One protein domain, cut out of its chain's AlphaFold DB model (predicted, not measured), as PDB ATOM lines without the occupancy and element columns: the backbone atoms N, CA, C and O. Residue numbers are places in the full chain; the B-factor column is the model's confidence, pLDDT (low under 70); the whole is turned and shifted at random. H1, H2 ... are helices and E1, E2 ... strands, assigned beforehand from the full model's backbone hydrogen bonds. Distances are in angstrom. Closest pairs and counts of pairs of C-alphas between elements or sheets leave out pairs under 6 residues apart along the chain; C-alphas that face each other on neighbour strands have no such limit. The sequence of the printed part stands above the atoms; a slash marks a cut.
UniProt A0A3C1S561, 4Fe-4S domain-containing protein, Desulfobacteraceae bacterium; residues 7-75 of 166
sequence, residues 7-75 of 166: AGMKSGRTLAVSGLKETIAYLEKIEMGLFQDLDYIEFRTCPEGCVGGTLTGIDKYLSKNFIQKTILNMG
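AT A GLANCE: This is residues 7 to 75 of the 166 residues of the protein "4Fe-4S domain-containing protein" of Desulfobacteraceae bacterium (UniProt A0A3C1S561). Picture a flat, loose model with two sides: on one side a two-stranded parallel sheet, E1 and E2, with the helix H1 set against it like one arm of a V, and on the other side the long helix H3, joined on through the little helix H2 and the loop after it. H1 comes nearest to the strands with its residues 20 to 27, and the other end of H3, residues 68 to 74, sticks out together with residue 75, away from the rest. The printed part has 69 residues, with three named helices and two named strands in the order E1, H1, E2, H2, H3; the class is mixed, helices and strands. E1, H1 and E2 form a strand-helix-strand unit, two parallel neighbour strands with a helix between them along the chain, and its crossover is right-handed. The whole is loose, with a radius of gyration of the C-alphas of 14.4 A, and the C-alphas span 39 by 29 by 11 A.

HOW THE PARTS SIT: Start at residue 7 and pass through residues 7 to 13, which hold no named element, to reach the strand E1, residues 14 to 18. Its neighbour in the sheet is E2, residues 40 to 44, which is parallel to it at 12 degrees between their N-to-C directions. Look across the pair for C-alphas 16 and 42, which face each other at 4.6 A. Find also N 17 and O 42, 2.8 A apart, and N 44 and O 17, 2.9 A apart, both within hydrogen-bond range. Between the two strands along the chain comes H1, residues 20 to 31. Its closest C-alphas to E1 are those of Thr 23 and Val 17, 6.2 A apart, and its closest to E2 are those of Thr 23 and Phe 43, also 6.2 A apart. After E2 comes H2, residues 49 to 52; the closest C-alphas of E1 and H2, those of Ser 18 and Gly 49, are 6.0 A apart. H3, residues 60 to 74, touches H2 with its residues 60 to 64 alone, and the closest C-alphas are those of Gly 52 and Lys 60, 4.5 A apart. H3 is apart from E1, E2 and H1, and H1 is apart from H2. In H1 and H3 every O i to N i+4 pair is within hydrogen-bond range; H2 is too short for such a pair, and its one O i to N i+3 pair is within range.

IN THESE COORDINATES: Find C-alpha 14 at (45.398, -41.462, 27.492); from there E1 runs 13.6 A to C-alpha 18. Read on past Gly 19 to H1, which runs from Leu 20 to Glu 31 over 16.8 A. Then look for C-alpha 40 at (46.612, -44.738, 23.932), where E2 begins its 13.4 A to Arg 44. H2 goes from Gly 49 to Gly 52. H3 begins at Lys 60 and runs 20.5 A to C-alpha 74 at (50.995, -50.281, 50.248).

THE WHOLE: The two C-alphas farthest apart are those of Met 32 and Asn 73, at 42.0 A, while the first and last printed C-alphas, those of Ala 7 and Gly 75, are 13.3 A apart. Without residues 68 to 75, which stand free, the body has 61 residues and spans 39 by 27 by 11 A. The printed part has no cut. The links E1 to H1 and E2 to H2 are tight, those from H1 to E2 and from H2 to H3 are short, and there is no long link. The mean pLDDT of the printed part is 92.1, and no printed residue is under 70.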
ATOM      1  N   ALA A   7      47.624 -45.426  34.276       85.94
ATOM      2  CA  ALA A   7      48.177 -44.816  35.486       85.94
ATOM      3  C   ALA A   7      49.715 -44.880  35.553       85.94
ATOM      4  O   ALA A   7      50.332 -44.076  36.250       85.94
ATOM      5  N   GLY A   8      50.337 -45.835  34.850       79.88
ATOM      6  CA  GLY A   8      51.793 -45.951  34.731       79.88
ATOM      7  C   GLY A   8      52.386 -45.232  33.515       79.88
ATOM      8  O   GLY A   8      53.611 -45.172  33.381       79.88
ATOM      9  N   MET A   9      51.551 -44.702  32.618       84.88
ATOM     10  CA  MET A   9      52.007 -44.022  31.409       84.88
ATOM     11  C   MET A   9      52.402 -42.576  31.718       84.88
ATOM     12  O   MET A   9      51.788 -41.893  32.531       84.88
ATOM     13  N   LYS A  10      53.460 -42.097  31.056       75.25
ATOM     14  CA  LYS A  10      53.971 -40.727  31.239       75.25
ATOM     15  C   LYS A  10      53.230 -39.685  30.391       75.25
ATOM     16  O   LYS A  10      53.334 -38.498  30.681       75.25
ATOM     17  N   SER A  11      52.533 -40.117  29.337       75.31
ATOM     18  CA  SER A  11      51.727 -39.236  28.485       75.31
ATOM     19  C   SER A  11      50.358 -39.020  29.128       75.31
ATOM     20  O   SER A  11      49.724 -39.979  29.551       75.31
ATOM     21  N   GLY A  12      49.895 -37.769  29.189       78.88
ATOM     22  CA  GLY A  12      48.532 -37.430  29.618       78.88
ATOM     23  C   GLY A  12      47.475 -37.640  28.526       78.88
ATOM     24  O   GLY A  12      46.287 -37.475  28.785       78.88
ATOM     25  N   ARG A  13      47.891 -38.008  27.305       92.06
ATOM     26  CA  ARG A  13      47.023 -38.258  26.142       92.06
ATOM     27  C   ARG A  13      46.488 -39.693  26.160       92.06
ATOM     28  O   ARG A  13      46.647 -40.447  25.204       92.06
ATOM     29  N   THR A  14      45.891 -40.095  27.279       94.69
ATOM     30  CA  THR A  14      45.398 -41.462  27.492       94.69
ATOM     31  C   THR A  14      43.956 -41.476  27.964       94.69
ATOM     32  O   THR A  14      43.555 -40.609  28.740       94.69
ATOM     33  N   LEU A  15      43.198 -42.497  27.572       94.50
ATOM     34  CA  LEU A  15      41.817 -42.695  28.012       94.50
ATOM     35  C   LEU A  15      41.597 -44.143  28.454       94.50
ATOM     36  O   LEU A  15      42.096 -45.066  27.820       94.50
ATOM     37  N   ALA A  16      40.819 -44.350  29.516       95.12
ATOM     38  CA  ALA A  16      40.370 -45.677  29.923       95.12
ATOM     39  C   ALA A  16      38.847 -45.767  29.849       95.12
ATOM     40  O   ALA A  16      38.134 -44.997  30.493       95.12
ATOM     41  N   VAL A  17      38.354 -46.737  29.085       96.25
ATOM     42  CA  VAL A  17      36.932 -46.993  28.860       96.25
ATOM     43  C   VAL A  17      36.612 -48.396  29.360       96.25
ATOM     44  O   VAL A  17      37.293 -49.369  29.033       96.25
ATOM     45  N   SER A  18      35.566 -48.514  30.176       95.44
ATOM     46  CA  SER A  18      35.146 -49.803  30.728       95.44
ATOM     47  C   SER A  18      33.660 -50.054  30.556       95.44
ATOM     48  O   SER A  18      32.850 -49.165  30.798       95.44
ATOM     49  N   GLY A  19      33.318 -51.295  30.230       95.06
ATOM     50  CA  GLY A  19      31.978 -51.723  29.859       95.06
ATOM     51  C   GLY A  19      31.905 -52.047  28.369       95.06
ATOM     52  O   GLY A  19      32.402 -51.293  27.537       95.06
ATOM     53  N   LEU A  20      31.260 -53.164  28.029       94.75
ATOM     54  CA  LEU A  20      31.115 -53.623  26.646       94.75
ATOM     55  C   LEU A  20      30.421 -52.575  25.764       94.75
ATOM     56  O   LEU A  20      30.927 -52.246  24.699       94.75
ATOM     57  N   LYS A  21      29.299 -52.015  26.238       96.00
ATOM     58  CA  LYS A  21      28.544 -50.988  25.502       96.00
ATOM     59  C   LYS A  21      29.384 -49.736  25.240       96.00
ATOM     60  O   LYS A  21      29.416 -49.250  24.119       96.00
ATOM     61  N   GLU A  22      30.097 -49.265  26.262       96.50
ATOM     62  CA  GLU A  22      30.987 -48.107  26.138       96.50
ATOM     63  C   GLU A  22      32.151 -48.395  25.193       96.50
ATOM     64  O   GLU A  22      32.481 -47.570  24.353       96.50
ATOM     65  N   THR A  23      32.742 -49.586  25.279       96.25
ATOM     66  CA  THR A  23      33.834 -49.999  24.388       96.25
ATOM     67  C   THR A  23      33.395 -49.937  22.927       96.25
ATOM     68  O   THR A  23      34.085 -49.322  22.124       96.25
ATOM     69  N   ILE A  24      32.226 -50.495  22.597       97.19
ATOM     70  CA  ILE A  24      31.669 -50.445  21.237       97.19
ATOM     71  C   ILE A  24      31.466 -48.988  20.798       97.19
ATOM     72  O   ILE A  24      32.007 -48.575  19.778       97.19
ATOM     73  N   ALA A  25      30.781 -48.181  21.612       97.25
ATOM     74  CA  ALA A  25      30.491 -46.788  21.275       97.25
ATOM     75  C   ALA A  25      31.757 -45.930  21.097       97.25
ATOM     76  O   ALA A  25      31.784 -45.001  20.293       97.25
ATOM     77  N   TYR A  26      32.815 -46.193  21.865       96.50
ATOM     78  CA  TYR A  26      34.077 -45.470  21.722       96.50
ATOM     79  C   TYR A  26      34.888 -45.940  20.518       96.50
ATOM     80  O   TYR A  26      35.547 -45.106  19.908       96.50
ATOM     81  N   LEU A  27      34.809 -47.216  20.136       96.94
ATOM     82  CA  LEU A  27      35.403 -47.694  18.886       96.94
ATOM     83  C   LEU A  27      34.760 -47.011  17.672       96.94
ATOM     84  O   LEU A  27      35.483 -46.471  16.842       96.94
ATOM     85  N   GLU A  28      33.431 -46.902  17.630       97.50
ATOM     86  CA  GLU A  28      32.722 -46.173  16.563       97.50
ATOM     87  C   GLU A  28      33.169 -44.702  16.480       97.50
ATOM     88  O   GLU A  28      33.454 -44.166  15.411       97.50
ATOM     89  N   LYS A  29      33.309 -44.030  17.627       96.75
ATOM     90  CA  LYS A  29      33.810 -42.647  17.682       96.75
ATOM     91  C   LYS A  29      35.270 -42.519  17.224       96.75
ATOM     92  O   LYS A  29      35.635 -41.487  16.659       96.75
ATOM     93  N   ILE A  30      36.109 -43.526  17.482       96.31
ATOM     94  CA  ILE A  30      37.487 -43.578  16.968       96.31
ATOM     95  C   ILE A  30      37.464 -43.684  15.443       96.31
ATOM     96  O   ILE A  30      38.188 -42.942  14.785       96.31
ATOM     97  N   GLU A  31      36.600 -44.530  14.881       96.44
ATOM     98  CA  GLU A  31      36.422 -44.659  13.427       96.44
ATOM     99  C   GLU A  31      35.948 -43.350  12.780       96.44
ATOM    100  O   GLU A  31      36.419 -42.985  11.706       96.44
ATOM    101  N   MET A  32      35.093 -42.583  13.464       97.00
ATOM    102  CA  MET A  32      34.684 -41.236  13.039       97.00
ATOM    103  C   MET A  32      35.807 -40.185  13.139       97.00
ATOM    104  O   MET A  32      35.607 -39.035  12.748       97.00
ATOM    105  N   GLY A  33      36.973 -40.539  13.684       94.38
ATOM    106  CA  GLY A  33      38.116 -39.642  13.828       94.38
ATOM    107  C   GLY A  33      37.990 -38.635  14.974       94.38
ATOM    108  O   GLY A  33      38.659 -37.606  14.932       94.38
ATOM    109  N   LEU A  34      37.163 -38.903  15.996       93.81
ATOM    110  CA  LEU A  34      36.913 -37.975  17.114       93.81
ATOM    111  C   LEU A  34      38.029 -37.941  18.175       93.81
ATOM    112  O   LEU A  34      38.019 -37.072  19.042       93.81
ATOM    113  N   PHE A  35      38.986 -38.872  18.125       92.69
ATOM    114  CA  PHE A  35      40.019 -39.055  19.154       92.69
ATOM    115  C   PHE A  35      41.447 -39.007  18.590       92.69
ATOM    116  O   PHE A  35      42.282 -39.843  18.923       92.69
ATOM    117  N   GLN A  36      41.743 -38.024  17.735       89.50
ATOM    118  CA  GLN A  36      43.078 -37.859  17.132       89.50
ATOM    119  C   GLN A  36      44.144 -37.381  18.135       89.50
ATOM    120  O   GLN A  36      45.339 -37.586  17.926       89.50
ATOM    121  N   ASP A  37      43.713 -36.779  19.246       92.38
ATOM    122  CA  ASP A  37      44.600 -36.243  20.282       92.38
ATOM    123  C   ASP A  37      44.974 -37.254  21.381       92.38
ATOM    124  O   ASP A  37      45.618 -36.887  22.365       92.38
ATOM    125  N   LEU A  38      44.585 -38.525  21.238       93.06
ATOM    126  CA  LEU A  38      44.917 -39.596  22.180       93.06
ATOM    127  C   LEU A  38      45.998 -40.514  21.603       93.06
ATOM    128  O   LEU A  38      45.910 -40.945  20.458       93.06
ATOM    129  N   ASP A  39      46.992 -40.851  22.423       92.62
ATOM    130  CA  ASP A  39      48.092 -41.747  22.044       92.62
ATOM    131  C   ASP A  39      47.780 -43.205  22.406       92.62
ATOM    132  O   ASP A  39      48.316 -44.138  21.810       92.62
ATOM    133  N   TYR A  40      46.939 -43.411  23.425       93.75
ATOM    134  CA  TYR A  40      46.612 -44.738  23.932       93.75
ATOM    135  C   TYR A  40      45.232 -44.780  24.585       93.75
ATOM    136  O   TYR A  40      44.870 -43.910  25.383       93.75
ATOM    137  N   ILE A  41      44.469 -45.830  24.277       94.81
ATOM    138  CA  ILE A  41      43.140 -46.062  24.843       94.81
ATOM    139  C   ILE A  41      43.090 -47.476  25.428       94.81
ATOM    140  O   ILE A  41      43.302 -48.462  24.726       94.81
ATOM    141  N   GLU A  42      42.807 -47.574  26.725       94.69
ATOM    142  CA  GLU A  42      42.588 -48.837  27.432       94.69
ATOM    143  C   GLU A  42      41.101 -49.208  27.377       94.69
ATOM    144  O   GLU A  42      40.263 -48.499  27.936       94.69
ATOM    145  N   PHE A  43      40.777 -50.356  26.778       96.12
ATOM    146  CA  PHE A  43      39.423 -50.913  26.787       96.12
ATOM    147  C   PHE A  43      39.302 -52.099  27.741       96.12
ATOM    148  O   PHE A  43      40.125 -53.016  27.739       96.12
ATOM    149  N   ARG A  44      38.228 -52.120  28.537       94.31
ATOM    150  CA  ARG A  44      37.864 -53.261  29.389       94.31
ATOM    151  C   ARG A  44      36.393 -53.615  29.210       94.31
ATOM    152  O   ARG A  44      35.523 -52.776  29.395       94.31
ATOM    153  N   THR A  45      36.093 -54.886  28.964       92.00
ATOM    154  CA  THR A  45      34.709 -55.343  28.739       92.00
ATOM    155  C   THR A  45      33.816 -55.205  29.973       92.00
ATOM    156  O   THR A  45      32.651 -54.828  29.868       92.00
ATOM    157  N   CYS A  46      34.339 -55.508  31.160       93.62
ATOM    158  CA  CYS A  46      33.567 -55.405  32.398       93.62
ATOM    159  C   CYS A  46      33.551 -53.951  32.898       93.62
ATOM    160  O   CYS A  46      34.604 -53.303  32.863       93.62
ATOM    161  N   PRO A  47      32.411 -53.431  33.398       93.06
ATOM    162  CA  PRO A  47      32.376 -52.141  34.083       93.06
ATOM    163  C   PRO A  47      33.385 -52.128  35.233       93.06
ATOM    164  O   PRO A  47      33.449 -53.085  35.996       93.06
ATOM    165  N   GLU A  48      34.176 -51.062  35.358       93.00
ATOM    166  CA  GLU A  48      35.281 -50.967  36.328       93.00
ATOM    167  C   GLU A  48      36.434 -51.972  36.108       93.00
ATOM    168  O   GLU A  48      37.349 -52.080  36.928       93.00
ATOM    169  N   GLY A  49      36.478 -52.666  34.970       91.69
ATOM    170  CA  GLY A  49      37.471 -53.699  34.664       91.69
ATOM    171  C   GLY A  49      37.199 -55.010  35.408       91.69
ATOM    172  O   GLY A  49      36.078 -55.271  35.831       91.69
ATOM    173  N   CYS A  50      38.220 -55.854  35.591       91.38
ATOM    174  CA  CYS A  50      38.036 -57.202  36.160       91.38
ATOM    175  C   CYS A  50      37.383 -57.228  37.556       91.38
ATOM    176  O   CYS A  50      36.788 -58.228  37.935       91.38
ATOM    177  N   VAL A  51      37.474 -56.130  38.312       92.75
ATOM    178  CA  VAL A  51      36.892 -56.012  39.660       92.75
ATOM    179  C   VAL A  51      35.373 -55.849  39.643       92.75
ATOM    180  O   VAL A  51      34.748 -56.028  40.677       92.75
ATOM    181  N   GLY A  52      34.787 -55.502  38.495       92.94
ATOM    182  CA  GLY A  52      33.339 -55.478  38.288       92.94
ATOM    183  C   GLY A  52      32.864 -56.539  37.304       92.94
ATOM    184  O   GLY A  52      31.862 -56.333  36.618       92.94
ATOM    185  N   GLY A  53      33.605 -57.646  37.190       92.31
ATOM    186  CA  GLY A  53      33.191 -58.799  36.398       92.31
ATOM    187  C   GLY A  53      31.922 -59.452  36.950       92.31
ATOM    188  O   GLY A  53      31.656 -59.418  38.142       92.31
ATOM    189  N   THR A  54      31.140 -60.099  36.092       88.19
ATOM    190  CA  THR A  54      29.861 -60.729  36.478       88.19
ATOM    191  C   THR A  54      29.991 -61.835  37.525       88.19
ATOM    192  O   THR A  54      29.022 -62.143  38.210       88.19
ATOM    193  N   LEU A  55      31.180 -62.423  37.658       91.44
ATOM    194  CA  LEU A  55      31.471 -63.493  38.613       91.44
ATOM    195  C   LEU A  55      32.090 -62.986  39.925       91.44
ATOM    196  O   LEU A  55      32.500 -63.790  40.760       91.44
ATOM    197  N   THR A  56      32.201 -61.669  40.130       90.50
ATOM    198  CA  THR A  56      32.712 -61.125  41.392       90.50
ATOM    199  C   THR A  56      31.630 -61.182  42.467       90.50
ATOM    200  O   THR A  56      30.553 -60.621  42.294       90.50
ATOM    201  N   GLY A  57      31.923 -61.818  43.604       91.00
ATOM    202  CA  GLY A  57      30.973 -61.952  44.720       91.00
ATOM    203  C   GLY A  57      30.806 -60.702  45.596       91.00
ATOM    204  O   GLY A  57      30.082 -60.749  46.585       91.00
ATOM    205  N   ILE A  58      31.496 -59.604  45.279       91.94
ATOM    206  CA  ILE A  58      31.478 -58.346  46.035       91.94
ATOM    207  C   ILE A  58      31.059 -57.225  45.082       91.94
ATOM    208  O   ILE A  58      31.353 -57.281  43.888       91.94
ATOM    209  N   ASP A  59      30.387 -56.201  45.611       93.31
ATOM    210  CA  ASP A  59      30.082 -54.996  44.843       93.31
ATOM    211  C   ASP A  59      31.358 -54.352  44.272       93.31
ATOM    212  O   ASP A  59      32.343 -54.107  44.975       93.31
ATOM    213  N   LYS A  60      31.308 -54.029  42.979       93.44
ATOM    214  CA  LYS A  60      32.448 -53.511  42.215       93.44
ATOM    215  C   LYS A  60      32.999 -52.192  42.752       93.44
ATOM    216  O   LYS A  60      34.211 -51.983  42.696       93.44
ATOM    217  N   TYR A  61      32.154 -51.304  43.280       94.62
ATOM    218  CA  TYR A  61      32.598 -50.013  43.806       94.62
ATOM    219  C   TYR A  61      33.214 -50.166  45.195       94.62
ATOM    220  O   TYR A  61      34.216 -49.509  45.489       94.62
ATOM    221  N   LEU A  62      32.701 -51.090  46.013       95.31
ATOM    222  CA  LEU A  62      33.361 -51.487  47.260       95.31
ATOM    223  C   LEU A  62      34.733 -52.113  46.989       95.31
ATOM    224  O   LEU A  62      35.723 -51.699  47.595       95.31
ATOM    225  N   SER A  63      34.829 -53.050  46.039       93.88
ATOM    226  CA  SER A  63      36.110 -53.644  45.632       93.88
ATOM    227  C   SER A  63      37.079 -52.597  45.081       93.88
ATOM    228  O   SER A  63      38.260 -52.602  45.432       93.88
ATOM    229  N   LYS A  64      36.587 -51.654  44.269       92.69
ATOM    230  CA  LYS A  64      37.372 -50.524  43.760       92.69
ATOM    231  C   LYS A  64      37.917 -49.659  44.896       92.69
ATOM    232  O   LYS A  64      39.117 -49.396  44.922       92.69
ATOM    233  N   ASN A  65      37.070 -49.260  45.850       94.19
ATOM    234  CA  ASN A  65      37.489 -48.463  47.005       94.19
ATOM    235  C   ASN A  65      38.540 -49.193  47.845       94.19
ATOM    236  O   ASN A  65      39.534 -48.587  48.249       94.19
ATOM    237  N   PHE A  66      38.338 -50.491  48.078       93.62
ATOM    238  CA  PHE A  66      39.290 -51.325  48.798       93.62
ATOM    239  C   PHE A  66      40.651 -51.328  48.100       93.62
ATOM    240  O   PHE A  66      41.642 -50.964  48.722       93.62
ATOM    241  N   ILE A  67      40.697 -51.621  46.796       91.00
ATOM    242  CA  ILE A  67      41.944 -51.646  46.018       91.00
ATOM    243  C   ILE A  67      42.635 -50.279  46.024       91.00
ATOM    244  O   ILE A  67      43.847 -50.212  46.216       91.00
ATOM    245  N   GLN A  68      41.891 -49.182  45.864       90.56
ATOM    246  CA  GLN A  68      42.455 -47.830  45.921       90.56
ATOM    247  C   GLN A  68      43.089 -47.530  47.288       90.56
ATOM    248  O   GLN A  68      44.224 -47.059  47.344       90.56
ATOM    249  N   LYS A  69      42.409 -47.865  48.392       93.69
ATOM    250  CA  LYS A  69      42.970 -47.754  49.751       93.69
ATOM    251  C   LYS A  69      44.205 -48.629  49.923       93.69
ATOM    252  O   LYS A  69      45.195 -48.193  50.504       93.69
ATOM    253  N   THR A  70      44.162 -49.852  49.402       90.75
ATOM    254  CA  THR A  70      45.299 -50.764  49.425       90.75
ATOM    255  C   THR A  70      46.500 -50.147  48.720       90.75
ATOM    256  O   THR A  70      47.570 -50.119  49.312       90.75
ATOM    257  N   ILE A  71      46.334 -49.601  47.512       87.81
ATOM    258  CA  ILE A  71      47.410 -48.943  46.754       87.81
ATOM    259  C   ILE A  71      48.004 -47.766  47.540       87.81
ATOM    260  O   ILE A  71      49.226 -47.657  47.628       87.81
ATOM    261  N   LEU A  72      47.164 -46.924  48.150       88.56
ATOM    262  CA  LEU A  72      47.620 -45.794  48.969       88.56
ATOM    263  C   LEU A  72      48.445 -46.253  50.180       88.56
ATOM    264  O   LEU A  72      49.505 -45.696  50.446       88.56
ATOM    265  N   ASN A  73      47.996 -47.299  50.877       89.38
ATOM    266  CA  ASN A  73      48.671 -47.815  52.071       89.38
ATOM    267  C   ASN A  73      49.950 -48.598  51.739       89.38
ATOM    268  O   ASN A  73      50.923 -48.568  52.486       89.38
ATOM    269  N   MET A  74      49.933 -49.350  50.638       85.19
ATOM    270  CA  MET A  74      50.995 -50.281  50.248       85.19
ATOM    271  C   MET A  74      52.066 -49.647  49.356       85.19
ATOM    272  O   MET A  74      53.160 -50.215  49.240       85.19
ATOM    273  N   GLY A  75      51.751 -48.506  48.738       81.19
ATOM    274  CA  GLY A  75      52.559 -47.838  47.726       81.19
ATOM    275  C   GLY A  75      52.612 -48.592  46.391       81.19
ATOM    276  O   GLY A  75      52.301 -49.776  46.297       81.19
TER     277      GLY A  75